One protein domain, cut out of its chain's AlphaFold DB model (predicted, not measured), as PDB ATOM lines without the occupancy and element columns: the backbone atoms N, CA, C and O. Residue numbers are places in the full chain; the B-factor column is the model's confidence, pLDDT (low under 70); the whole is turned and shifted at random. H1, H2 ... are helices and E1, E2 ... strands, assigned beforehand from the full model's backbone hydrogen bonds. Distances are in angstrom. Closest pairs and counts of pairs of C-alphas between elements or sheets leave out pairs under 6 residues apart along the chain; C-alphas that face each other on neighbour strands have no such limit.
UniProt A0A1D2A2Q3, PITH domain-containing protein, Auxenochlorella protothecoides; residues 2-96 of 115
ATOM      1  N   PRO A   2      11.429  64.416 -85.092       40.72
ATOM      2  CA  PRO A   2      10.369  63.422 -85.239       40.72
ATOM      3  C   PRO A   2      10.403  62.913 -86.686       40.72
ATOM      4  O   PRO A   2      10.639  63.700 -87.599       40.72
ATOM      5  N   ALA A   3      10.263  61.601 -86.875       44.19
ATOM      6  CA  ALA A   3      10.205  60.998 -88.202       44.19
ATOM      7  C   ALA A   3       9.065  61.663 -88.985       44.19
ATOM      8  O   ALA A   3       7.930  61.680 -88.502       44.19
ATOM      9  N   SER A   4       9.375  62.260 -90.135       52.38
ATOM     10  CA  SER A   4       8.360  62.754 -91.059       52.38
ATOM     11  C   SER A   4       7.461  61.576 -91.433       52.38
ATOM     12  O   SER A   4       7.936  60.527 -91.870       52.38
ATOM     13  N   ARG A   5       6.162  61.702 -91.156       57.97
ATOM     14  CA  ARG A   5       5.171  60.702 -91.556       57.97
ATOM     15  C   ARG A   5       4.920  60.858 -93.049       57.97
ATOM     16  O   ARG A   5       4.563  61.940 -93.499       57.97
ATOM     17  N   LEU A   6       5.128  59.785 -93.806       72.31
ATOM     18  CA  LEU A   6       5.198  59.800 -95.275       72.31
ATOM     19  C   LEU A   6       3.845  59.575 -95.965       72.31
ATOM     20  O   LEU A   6       3.807  59.062 -97.081       72.31
ATOM     21  N   GLY A   7       2.723  59.862 -95.308       79.56
ATOM     22  CA  GLY A   7       1.409  59.574 -95.881       79.56
ATOM     23  C   GLY A   7       0.452  60.758 -95.935       79.56
ATOM     24  O   GLY A   7       0.797  61.870 -95.531       79.56
ATOM     25  N   PRO A   8      -0.739  60.543 -96.523       88.00
ATOM     26  CA  PRO A   8      -1.622  61.629 -96.862       88.00
ATOM     27  C   PRO A   8      -2.224  62.252 -95.616       88.00
ATOM     28  O   PRO A   8      -2.686  61.577 -94.689       88.00
ATOM     29  N   GLN A   9      -2.277  63.570 -95.670       92.50
ATOM     30  CA  GLN A   9      -3.034  64.413 -94.773       92.50
ATOM     31  C   GLN A   9      -4.450  64.539 -95.328       92.50
ATOM     32  O   GLN A   9      -4.637  64.836 -96.512       92.50
ATOM     33  N   VAL A  10      -5.458  64.301 -94.490       93.50
ATOM     34  CA  VAL A  10      -6.858  64.404 -94.909       93.50
ATOM     35  C   VAL A  10      -7.553  65.597 -94.286       93.50
ATOM     36  O   VAL A  10      -7.386  65.917 -93.105       93.50
ATOM     37  N   TYR A  11      -8.400  66.213 -95.095       94.44
ATOM     38  CA  TYR A  11      -9.289  67.290 -94.706       94.44
ATOM     39  C   TYR A  11     -10.693  66.945 -95.191       94.44
ATOM     40  O   TYR A  11     -10.870  66.260 -96.199       94.44
ATOM     41  N   VAL A  12     -11.703  67.390 -94.453       94.31
ATOM     42  CA  VAL A  12     -13.104  67.119 -94.781       94.31
ATOM     43  C   VAL A  12     -13.888  68.415 -94.797       94.31
ATOM     44  O   VAL A  12     -13.632  69.302 -93.985       94.31
ATOM     45  N   ASN A  13     -14.879  68.490 -95.684       92.88
ATOM     46  CA  ASN A  13     -15.883  69.558 -95.705       92.88
ATOM     47  C   ASN A  13     -15.282  70.968 -95.851       92.88
ATOM     48  O   ASN A  13     -15.768  71.925 -95.248       92.88
ATOM     49  N   ARG A  14     -14.207  71.078 -96.634       89.44
ATOM     50  CA  ARG A  14     -13.559  72.335 -97.013       89.44
ATOM     51  C   ARG A  14     -13.495  72.401 -98.536       89.44
ATOM     52  O   ARG A  14     -13.189  71.399 -99.180       89.44
ATOM     53  N   GLU A  15     -13.812  73.563 -99.089       86.06
ATOM     54  CA  GLU A  15     -13.783  73.844-100.537       86.06
ATOM     55  C   GLU A  15     -12.779  74.959-100.880       86.06
ATOM     56  O   GLU A  15     -12.510  75.231-102.041       86.06
ATOM     57  N   ASP A  16     -12.203  75.582 -99.855       88.75
ATOM     58  CA  ASP A  16     -11.288  76.722 -99.891       88.75
ATOM     59  C   ASP A  16      -9.812  76.315 -99.748       88.75
ATOM     60  O   ASP A  16      -8.959  77.171 -99.546       88.75
ATOM     61  N   LEU A  17      -9.503  75.014 -99.796       88.94
ATOM     62  CA  LEU A  17      -8.139  74.524 -99.592       88.94
ATOM     63  C   LEU A  17      -7.252  74.816-100.803       88.94
ATOM     64  O   LEU A  17      -7.562  74.421-101.925       88.94
ATOM     65  N   ASP A  18      -6.094  75.408-100.528       90.00
ATOM     66  CA  ASP A  18      -4.970  75.531-101.450       90.00
ATOM     67  C   ASP A  18      -3.678  75.002-100.801       90.00
ATOM     68  O   ASP A  18      -3.658  74.684 -99.608       90.00
ATOM     69  N   PHE A  19      -2.599  74.909-101.588       87.75
ATOM     70  CA  PHE A  19      -1.297  74.392-101.140       87.75
ATOM     71  C   PHE A  19      -0.647  75.205-100.012       87.75
ATOM     72  O   PHE A  19       0.102  74.642 -99.218       87.75
ATOM     73  N   GLY A  20      -0.914  76.510 -99.929       88.94
ATOM     74  CA  GLY A  20      -0.413  77.342 -98.838       88.94
ATOM     75  C   GLY A  20      -1.157  77.040 -97.541       88.94
ATOM     76  O   GLY A  20      -0.541  76.797 -96.510       88.94
ATOM     77  N   MET A  21      -2.486  76.967 -97.606       88.56
ATOM     78  CA  MET A  21      -3.330  76.701 -96.447       88.56
ATOM     79  C   MET A  21      -3.095  75.315 -95.855       88.56
ATOM     80  O   MET A  21      -3.036  75.188 -94.635       88.56
ATOM     81  N   VAL A  22      -2.955  74.265 -96.674       88.75
ATOM     82  CA  VAL A  22      -2.729  72.911 -96.129       88.75
ATOM     83  C   VAL A  22      -1.421  72.791 -95.344       88.75
ATOM     84  O   VAL A  22      -1.358  71.960 -94.444       88.75
ATOM     85  N   ALA A  23      -0.418  73.635 -95.608       84.50
ATOM     86  CA  ALA A  23       0.829  73.642 -94.843       84.50
ATOM     87  C   ALA A  23       0.639  74.117 -93.389       84.50
ATOM     88  O   ALA A  23       1.332  73.637 -92.492       84.50
ATOM     89  N   ASP A  24      -0.320  75.017 -93.152       87.75
ATOM     90  CA  ASP A  24      -0.597  75.604 -91.832       87.75
ATOM     91  C   ASP A  24      -1.794  74.952 -91.118       87.75
ATOM     92  O   ASP A  24      -1.969  75.085 -89.902       87.75
ATOM     93  N   LEU A  25      -2.658  74.256 -91.861       91.25
ATOM     94  CA  LEU A  25      -3.856  73.628 -91.321       91.25
ATOM     95  C   LEU A  25      -3.558  72.261 -90.716       91.25
ATOM     96  O   LEU A  25      -3.003  71.372 -91.360       91.25
ATOM     97  N   GLN A  26      -4.079  72.041 -89.508       92.12
ATOM     98  CA  GLN A  26      -4.038  70.725 -88.890       92.12
ATOM     99  C   GLN A  26      -4.974  69.757 -89.639       92.12
ATOM    100  O   GLN A  26      -6.187  69.998 -89.690       92.12
ATOM    101  N   PRO A  27      -4.454  68.644 -90.183       93.69
ATOM    102  CA  PRO A  27      -5.291  67.640 -90.818       93.69
ATOM    103  C   PRO A  27      -6.177  66.942 -89.792       93.69
ATOM    104  O   PRO A  27      -5.830  66.784 -88.615       93.69
ATOM    105  N   ILE A  28      -7.343  66.477 -90.242       95.06
ATOM    106  CA  ILE A  28      -8.259  65.765 -89.348       95.06
ATOM    107  C   ILE A  28      -7.673  64.407 -88.942       95.06
ATOM    108  O   ILE A  28      -7.836  63.952 -87.802       95.06
ATOM    109  N   GLN A  29      -6.949  63.780 -89.866       93.69
ATOM    110  CA  GLN A  29      -6.186  62.563 -89.658       93.69
ATOM    111  C   GLN A  29      -5.019  62.500 -90.654       93.69
ATOM    112  O   GLN A  29      -5.076  63.063 -91.745       93.69
ATOM    113  N   GLU A  30      -3.971  61.794 -90.257       92.38
ATOM    114  CA  GLU A  30      -2.844  61.426 -91.106       92.38
ATOM    115  C   GLU A  30      -2.744  59.903 -91.100       92.38
ATOM    116  O   GLU A  30      -3.058  59.261 -90.088       92.38
ATOM    117  N   TRP A  31      -2.313  59.331 -92.216       89.62
ATOM    118  CA  TRP A  31      -1.954  57.920 -92.300       89.62
ATOM    119  C   TRP A  31      -0.480  57.786 -92.638       89.62
ATOM    120  O   TRP A  31       0.077  58.651 -93.300       89.62
ATOM    121  N   ASP A  32       0.125  56.681 -92.223       87.44
ATOM    122  CA  ASP A  32       1.454  56.297 -92.682       87.44
ATOM    123  C   ASP A  32       1.285  55.399 -93.908       87.44
ATOM    124  O   ASP A  32       0.768  54.286 -93.794       87.44
ATOM    125  N   LEU A  33       1.671  55.897 -95.087       84.56
ATOM    126  CA  LEU A  33       1.657  55.091 -96.306       84.56
ATOM    127  C   LEU A  33       2.665  53.953 -96.184       84.56
ATOM    128  O   LEU A  33       3.808  54.146 -95.769       84.56
ATOM    129  N   VAL A  34       2.242  52.774 -96.619       84.00
ATOM    130  CA  VAL A  34       3.118  51.623 -96.824       84.00
ATOM    131  C   VAL A  34       3.119  51.246 -98.294       84.00
ATOM    132  O   VAL A  34       2.157  51.522 -99.019       84.00
ATOM    133  N   ASP A  35       4.198  50.604 -98.733       80.38
ATOM    134  CA  ASP A  35       4.264  50.076-100.089       80.38
ATOM    135  C   ASP A  35       3.158  49.022-100.277       80.38
ATOM    136  O   ASP A  35       3.066  48.046 -99.529       80.38
ATOM    137  N   ASN A  36       2.274  49.269-101.242       80.06
ATOM    138  CA  ASN A  36       1.053  48.504-101.478       80.06
ATOM    139  C   ASN A  36       0.925  48.132-102.962       80.06
ATOM    140  O   ASN A  36      -0.094  48.391-103.604       80.06
ATOM    141  N   THR A  37       1.960  47.501-103.512       75.12
ATOM    142  CA  THR A  37       1.963  46.966-104.888       75.12
ATOM    143  C   THR A  37       0.784  46.035-105.192       75.12
ATOM    144  O   THR A  37       0.328  45.976-106.331       75.12
ATOM    145  N   ALA A  38       0.257  45.332-104.184       82.06
ATOM    146  CA  ALA A  38      -0.879  44.422-104.331       82.06
ATOM    147  C   ALA A  38      -2.258  45.113-104.269       82.06
ATOM    148  O   ALA A  38      -3.261  44.479-104.587       82.06
ATOM    149  N   GLY A  39      -2.337  46.383-103.856       79.25
ATOM    150  CA  GLY A  39      -3.602  47.123-103.776       79.25
ATOM    151  C   GLY A  39      -4.579  46.624-102.700       79.25
ATOM    152  O   GLY A  39      -5.776  46.869-102.815       79.25
ATOM    153  N   VAL A  40      -4.097  45.929-101.664       84.00
ATOM    154  CA  VAL A  40      -4.937  45.273-100.635       84.00
ATOM    155  C   VAL A  40      -4.884  45.939 -99.259       84.00
ATOM    156  O   VAL A  40      -5.582  45.507 -98.344       84.00
ATOM    157  N   VAL A  41      -4.054  46.970 -99.085       86.88
ATOM    158  CA  VAL A  41      -3.941  47.691 -97.809       86.88
ATOM    159  C   VAL A  41      -5.143  48.606 -97.587       86.88
ATOM    160  O   VAL A  41      -5.445  49.470 -98.408       86.88
ATOM    161  N   ASP A  42      -5.776  48.440 -96.425       88.56
ATOM    162  CA  ASP A  42      -6.788  49.345 -95.894       88.56
ATOM    163  C   ASP A  42      -6.188  50.250 -94.817       88.56
ATOM    164  O   ASP A  42      -5.520  49.780 -93.892       88.56
ATOM    165  N   TYR A  43      -6.501  51.543 -94.887       89.81
ATOM    166  CA  TYR A  43      -6.087  52.515 -93.881       89.81
ATOM    167  C   TYR A  43      -7.226  52.767 -92.882       89.81
ATOM    168  O   TYR A  43      -8.269  53.308 -93.265       89.81
ATOM    169  N   PRO A  44      -7.074  52.388 -91.599       90.00
ATOM    170  CA  PRO A  44      -8.131  52.562 -90.611       90.00
ATOM    171  C   PRO A  44      -8.370  54.045 -90.317       90.00
ATOM    172  O   PRO A  44      -7.438  54.839 -90.164       90.00
ATOM    173  N   THR A  45      -9.638  54.430 -90.201       90.69
ATOM    174  CA  THR A  45     -10.050  55.812 -89.934       90.69
ATOM    175  C   THR A  45     -10.748  55.908 -88.585       90.69
ATOM    176  O   THR A  45     -11.455  54.993 -88.156       90.69
ATOM    177  N   GLN A  46     -10.557  57.020 -87.877       92.56
ATOM    178  CA  GLN A  46     -11.302  57.263 -86.650       92.56
ATOM    179  C   GLN A  46     -12.699  57.781 -87.009       92.56
ATOM    180  O   GLN A  46     -12.888  58.979 -87.186       92.56
ATOM    181  N   ALA A  47     -13.681  56.881 -87.107       89.50
ATOM    182  CA  ALA A  47     -15.024  57.182 -87.621       89.50
ATOM    183  C   ALA A  47     -15.698  58.421 -86.992       89.50
ATOM    184  O   ALA A  47     -16.396  59.154 -87.686       89.50
ATOM    185  N   SER A  48     -15.439  58.717 -85.711       91.75
ATOM    186  CA  SER A  48     -15.966  59.914 -85.034       91.75
ATOM    187  C   SER A  48     -15.540  61.238 -85.682       91.75
ATOM    188  O   SER A  48     -16.271  62.224 -85.592       91.75
ATOM    189  N   LYS A  49     -14.390  61.261 -86.363       92.38
ATOM    190  CA  LYS A  49     -13.878  62.414 -87.111       92.38
ATOM    191  C   LYS A  49     -14.491  62.547 -88.508       92.38
ATOM    192  O   LYS A  49     -14.475  63.629 -89.077       92.38
ATOM    193  N   PHE A  50     -15.071  61.478 -89.048       92.06
ATOM    194  CA  PHE A  50     -15.592  61.421 -90.419       92.06
ATOM    195  C   PHE A  50     -17.126  61.390 -90.458       92.06
ATOM    196  O   PHE A  50     -17.739  60.768 -91.326       92.06
ATOM    197  N   ASN A  51     -17.774  62.084 -89.522       89.88
ATOM    198  CA  ASN A  51     -19.227  62.210 -89.505       89.88
ATOM    199  C   ASN A  51     -19.707  63.274 -90.504       89.88
ATOM    200  O   ASN A  51     -19.229  64.406 -90.494       89.88
ATOM    201  N   GLY A  52     -20.690  62.930 -91.344       89.38
ATOM    202  CA  GLY A  52     -21.333  63.893 -92.250       89.38
ATOM    203  C   GLY A  52     -20.416  64.441 -93.350       89.38
ATOM    204  O   GLY A  52     -20.546  65.601 -93.746       89.38
ATOM    205  N   VAL A  53     -19.479  63.622 -93.834       90.69
ATOM    206  CA  VAL A  53     -18.522  64.016 -94.876       90.69
ATOM    207  C   VAL A  53     -19.241  64.239 -96.207       90.69
ATOM    208  O   VAL A  53     -19.991  63.391 -96.694       90.69
ATOM    209  N   HIS A  54     -19.022  65.407 -96.799       88.50
ATOM    210  CA  HIS A  54     -19.539  65.788 -98.109       88.50
ATOM    211  C   HIS A  54     -18.458  66.136 -99.126       88.50
ATOM    212  O   HIS A  54     -18.689  65.920-100.313       88.50
ATOM    213  N   SER A  55     -17.299  66.587 -98.654       89.75
ATOM    214  CA  SER A  55     -16.069  66.766 -99.424       89.75
ATOM    215  C   SER A  55     -14.921  66.112 -98.654       89.75
ATOM    216  O   SER A  55     -14.910  66.162 -97.420       89.75
ATOM    217  N   LEU A  56     -13.985  65.482 -99.365       91.12
ATOM    218  CA  LEU A  56     -12.793  64.869 -98.788       91.12
ATOM    219  C   LEU A  56     -11.586  65.199 -99.663       91.12
ATOM    220  O   LEU A  56     -11.571  64.885-100.851       91.12
ATOM    221  N   THR A  57     -10.574  65.806 -99.052       93.12
ATOM    222  CA  THR A  57      -9.344  66.244 -99.718       93.12
ATOM    223  C   THR A  57      -8.175  65.444 -99.167       93.12
ATOM    224  O   THR A  57      -7.985  65.389 -97.951       93.12
ATOM    225  N   LEU A  58      -7.401  64.827-100.061       91.81
ATOM    226  CA  LEU A  58      -6.182  64.089 -99.738       91.81
ATOM    227  C   LEU A  58      -4.978  64.893-100.226       91.81
ATOM    228  O   LEU A  58      -4.813  65.083-101.430       91.81
ATOM    229  N   HIS A  59      -4.151  65.360 -99.297       91.00
ATOM    230  CA  HIS A  59      -2.907  66.062 -99.586       91.00
ATOM    231  C   HIS A  59      -1.719  65.123 -99.351       91.00
ATOM    232  O   HIS A  59      -1.608  64.527 -98.281       91.00
ATOM    233  N   PHE A  60      -0.847  64.981-100.349       89.00
ATOM    234  CA  PHE A  60       0.335  64.116-100.309       89.00
ATOM    235  C   PHE A  60       1.591  64.998-100.261       89.00
ATOM    236  O   PHE A  60       2.036  65.447-101.317       89.00
ATOM    237  N   PRO A  61       2.139  65.290 -99.065       86.31
ATOM    238  CA  PRO A  61       3.269  66.211 -98.930       86.31
ATOM    239  C   PRO A  61       4.595  65.608 -99.411       86.31
ATOM    240  O   PRO A  61       5.476  66.340 -99.852       86.31
ATOM    241  N   GLU A  62       4.742  64.283 -99.337       84.88
ATOM    242  CA  GLU A  62       5.952  63.565 -99.736       84.88
ATOM    243  C   GLU A  62       5.602  62.295-100.518       84.88
ATOM    244  O   GLU A  62       4.562  61.667-100.296       84.88
ATOM    245  N   THR A  63       6.496  61.902-101.427       83.81
ATOM    246  CA  THR A  63       6.384  60.646-102.173       83.81
ATOM    247  C   THR A  63       6.963  59.497-101.355       83.81
ATOM    248  O   THR A  63       8.105  59.553-100.890       83.81
ATOM    249  N   LEU A  64       6.208  58.403-101.247       80.19
ATOM    250  CA  LEU A  64       6.689  57.180-100.612       80.19
ATOM    251  C   LEU A  64       7.967  56.675-101.309       80.19
ATOM    252  O   LEU A  64       7.991  56.482-102.521       80.19
ATOM    253  N   GLY A  65       9.034  56.457-100.537       77.44
ATOM    254  CA  GLY A  65      10.318  55.975-101.059       77.44
ATOM    255  C   GLY A  65      11.191  57.039-101.736       77.44
ATOM    256  O   GLY A  65      12.224  56.685-102.297       77.44
ATOM    257  N   GLY A  66      10.815  58.323-101.672       78.69
ATOM    258  CA  GLY A  66      11.635  59.430-102.180       78.69
ATOM    259  C   GLY A  66      11.691  59.539-103.706       78.69
ATOM    260  O   GLY A  66      12.642  60.104-104.238       78.69
ATOM    261  N   GLY A  67      10.708  58.970-104.409       79.19
ATOM    262  CA  GLY A  67      10.581  59.114-105.857       79.19
ATOM    263  C   GLY A  67      10.092  60.502-106.282       79.19
ATOM    264  O   GLY A  67       9.511  61.249-105.494       79.19
ATOM    265  N   ASP A  68      10.265  60.817-107.564       82.56
ATOM    266  CA  ASP A  68       9.926  62.135-108.120       82.56
ATOM    267  C   ASP A  68       8.412  62.402-108.198       82.56
ATOM    268  O   ASP A  68       7.984  63.554-108.257       82.56
ATOM    269  N   ALA A  69       7.585  61.352-108.207       82.50
ATOM    270  CA  ALA A  69       6.135  61.467-108.331       82.50
ATOM    271  C   ALA A  69       5.392  60.394-107.526       82.50
ATOM    272  O   ALA A  69       5.789  59.229-107.490       82.50
ATOM    273  N   THR A  70       4.255  60.783-106.946       83.62
ATOM    274  CA  THR A  70       3.307  59.853-106.321       83.62
ATOM    275  C   THR A  70       2.291  59.376-107.354       83.62
ATOM    276  O   THR A  70       1.506  60.167-107.875       83.62
ATOM    277  N   GLN A  71       2.273  58.072-107.633       84.56
ATOM    278  CA  GLN A  71       1.269  57.453-108.495       84.56
ATOM    279  C   GLN A  71       0.170  56.795-107.655       84.56
ATOM    280  O   GLN A  71       0.429  55.887-106.867       84.56
ATOM    281  N   ILE A  72      -1.076  57.219-107.869       84.25
ATOM    282  CA  ILE A  72      -2.254  56.663-107.199       84.25
ATOM    283  C   ILE A  72      -3.039  55.837-108.214       84.25
ATOM    284  O   ILE A  72      -3.656  56.383-109.125       84.25
ATOM    285  N   ASN A  73      -3.018  54.514-108.058       85.56
ATOM    286  CA  ASN A  73      -3.723  53.609-108.973       85.56
ATOM    287  C   ASN A  73      -5.210  53.464-108.623       85.56
ATOM    288  O   ASN A  73      -6.052  53.356-109.510       85.56
ATOM    289  N   PHE A  74      -5.537  53.437-107.329       83.75
ATOM    290  CA  PHE A  74      -6.903  53.257-106.852       83.75
ATOM    291  C   PHE A  74      -7.106  53.923-105.490       83.75
ATOM    292  O   PHE A  74      -6.219  53.887-104.638       83.75
ATOM    293  N   VAL A  75      -8.300  54.481-105.279       86.69
ATOM    294  CA  VAL A  75      -8.768  54.984-103.982       86.69
ATOM    295  C   VAL A  75     -10.154  54.407-103.726       86.69
ATOM    296  O   VAL A  75     -11.084  54.639-104.497       86.69
ATOM    297  N   GLY A  76     -10.287  53.651-102.638       87.38
ATOM    298  CA  GLY A  76     -11.551  53.073-102.200       87.38
ATOM    299  C   GLY A  76     -11.964  53.627-100.845       87.38
ATOM    300  O   GLY A  76     -11.158  53.671 -99.919       87.38
ATOM    301  N   PHE A  77     -13.235  54.002-100.710       87.62
ATOM    302  CA  PHE A  77     -13.817  54.402 -99.432       87.62
ATOM    303  C   PHE A  77     -14.724  53.292 -98.907       87.62
ATOM    304  O   PHE A  77     -15.589  52.791 -99.627       87.62
ATOM    305  N   LYS A  78     -14.544  52.920 -97.637       87.81
ATOM    306  CA  LYS A  78     -15.396  51.959 -96.929       87.81
ATOM    307  C   LYS A  78     -16.183  52.696 -95.854       87.81
ATOM    308  O   LYS A  78     -15.597  53.375 -95.016       87.81
ATOM    309  N   GLY A  79     -17.503  52.565 -95.874       86.69
ATOM    310  CA  GLY A  79     -18.373  53.219 -94.903       86.69
ATOM    311  C   GLY A  79     -19.839  53.159 -95.300       86.69
ATOM    312  O   GLY A  79     -20.214  52.511 -96.277       86.69
ATOM    313  N   THR A  80     -20.672  53.848 -94.528       85.19
ATOM    314  CA  THR A  80     -22.092  54.015 -94.824       85.19
ATOM    315  C   THR A  80     -22.313  55.341 -95.546       85.19
ATOM    316  O   THR A  80     -21.882  56.400 -95.093       85.19
ATOM    317  N   CYS A  81     -22.986  55.289 -96.693       77.69
ATOM    318  CA  CYS A  81     -23.431  56.478 -97.407       77.69
ATOM    319  C   CYS A  81     -24.912  56.698 -97.110       77.69
ATOM    320  O   CYS A  81     -25.719  55.778 -97.236       77.69
ATOM    321  N   VAL A  82     -25.272  57.921 -96.731       76.88
ATOM    322  CA  VAL A  82     -26.668  58.350 -96.690       76.88
ATOM    323  C   VAL A  82     -26.917  59.130 -97.970       76.88
ATOM    324  O   VAL A  82     -26.296  60.174 -98.187       76.88
ATOM    325  N   SER A  83     -27.792  58.615 -98.834       62.31
ATOM    326  CA  SER A  83     -28.137  59.275-100.089       62.31
ATOM    327  C   SER A  83     -28.744  60.650 -99.803       62.31
ATOM    328  O   SER A  83     -29.822  60.788 -99.231       62.31
ATOM    329  N   ARG A  84     -28.028  61.694-100.211       57.25
ATOM    330  CA  ARG A  84     -28.587  63.023-100.453       57.25
ATOM    331  C   ARG A  84     -28.543  63.231-101.956       57.25
ATOM    332  O   ARG A  84     -27.502  62.963-102.551       57.25
ATOM    333  N   ASP A  85     -29.637  63.707-102.546       51.47
ATOM    334  CA  ASP A  85     -29.679  64.159-103.939       51.47
ATOM    335  C   ASP A  85     -28.634  65.263-104.147       51.47
ATOM    336  O   ASP A  85     -28.880  66.448-103.924       51.47
ATOM    337  N   ARG A  86     -27.419  64.866-104.522       53.47
ATOM    338  CA  ARG A  86     -26.382  65.770-104.997       53.47
ATOM    339  C   ARG A  86     -26.434  65.719-106.511       53.47
ATOM    340  O   ARG A  86     -26.151  64.684-107.109       53.47
ATOM    341  N   ARG A  87     -26.819  66.840-107.125       46.66
ATOM    342  CA  ARG A  87     -26.608  67.066-108.558       46.66
ATOM    343  C   ARG A  87     -25.125  66.815-108.841       46.66
ATOM    344  O   ARG A  87     -24.287  67.288-108.077       46.66
ATOM    345  N   ALA A  88     -24.841  66.006-109.858       38.62
ATOM    346  CA  ALA A  88     -23.500  65.526-110.168       38.62
ATOM    347  C   ALA A  88     -22.509  66.697-110.218       38.62
ATOM    348  O   ALA A  88     -22.685  67.622-111.010       38.62
ATOM    349  N   VAL A  89     -21.503  66.666-109.343       44.19
ATOM    350  CA  VAL A  89     -20.372  67.588-109.421       44.19
ATOM    351  C   VAL A  89     -19.456  67.029-110.502       44.19
ATOM    352  O   VAL A  89     -18.992  65.894-110.412       44.19
ATOM    353  N   GLU A  90     -19.301  67.803-111.565       40.53
ATOM    354  CA  GLU A  90     -18.450  67.525-112.711       40.53
ATOM    355  C   GLU A  90     -17.004  67.317-112.238       40.53
ATOM    356  O   GLU A  90     -16.352  68.238-111.751       40.53
ATOM    357  N   ALA A  91     -16.502  66.086-112.339       41.75
ATOM    358  CA  ALA A  91     -15.081  65.824-112.167       41.75
ATOM    359  C   ALA A  91     -14.362  66.331-113.423       41.75
ATOM    360  O   ALA A  91     -14.259  65.614-114.421       41.75
ATOM    361  N   VAL A  92     -13.905  67.584-113.400       40.62
ATOM    362  CA  VAL A  92     -13.064  68.133-114.468       40.62
ATOM    363  C   VAL A  92     -11.687  67.486-114.352       40.62
ATOM    364  O   VAL A  92     -10.873  67.833-113.502       40.62
ATOM    365  N   TYR A  93     -11.436  66.498-115.203       39.41
ATOM    366  CA  TYR A  93     -10.104  65.956-115.421       39.41
ATOM    367  C   TYR A  93      -9.440  66.799-116.514       39.41
ATOM    368  O   TYR A  93      -9.635  66.546-117.705       39.41
ATOM    369  N   GLU A  94      -8.690  67.835-116.138       46.56
ATOM    370  CA  GLU A  94      -7.888  68.597-117.103       46.56
ATOM    371  C   GLU A  94      -6.702  67.741-117.577       46.56
ATOM    372  O   GLU A  94      -5.596  67.809-117.054       46.56
ATOM    373  N   THR A  95      -6.921  66.894-118.586       45.94
ATOM    374  CA  THR A  95      -5.855  66.111-119.241       45.94
ATOM    375  C   THR A  95      -5.241  66.795-120.451       45.94
ATOM    376  O   THR A  95      -4.805  66.126-121.390       45.94
ATOM    377  N   LYS A  96      -5.178  68.128-120.476       38.91
ATOM    378  CA  LYS A  96      -4.387  68.844-121.482       38.91
ATOM    379  C   LYS A  96      -3.744  70.073-120.843       38.91
ATOM    380  O   LYS A  96      -4.486  70.944-120.397       38.91
TER     381      LYS A  96
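Overview. This is residues 2 to 96 of the 115 residues of the protein "PITH domain-containing protein" of Auxenochlorella protothecoides (UniProt A0A1D2A2Q3). This domain has little regular structure: a small two-strand antiparallel ribbon, E1 and E2, with one short helix, H1, near one end of E2, and long loops making up most of the rest. Residues 29 to 30 pair antiparallel with residues 9 to 10 of E1, and the tail, residues 87 to 96, sticks out. The printed part has 95 residues, 14 of them in named elements, in the order E1, H1, E2, mixed in class. It is only just compact, close to loose, with a radius of gyration of the C-alphas of 14.8 A and spans of 41 by 37 by 32 A.

Along the chain. E1, residues 9 to 12, is 10.4 A long and begins at C-alpha 9 (-3.034, 64.413, -94.773). E2, residues 56 to 59, is 10.0 A long and ends at C-alpha 59 (-2.907, 66.062, -99.586). H1 is residues 19 to 24, 9.4 A.

Arrangement. E1 and E2 are antiparallel at 158 degrees, with N 9 and O 59 within hydrogen-bond range at 2.9 A. The closest C-alphas of H1 and E2, those of Val 22 and His 59, are 7.7 A apart. In H1, 0 of 2 O i to N i+4 pairs and 2 of 3 O i to N i+3 pairs are within range.

Size, cuts and confidence. The printed part has no cut. The link from H1 to E2 is long, 31 residues. Residues 2 to 5 and 83 to 96 have pLDDT under 70.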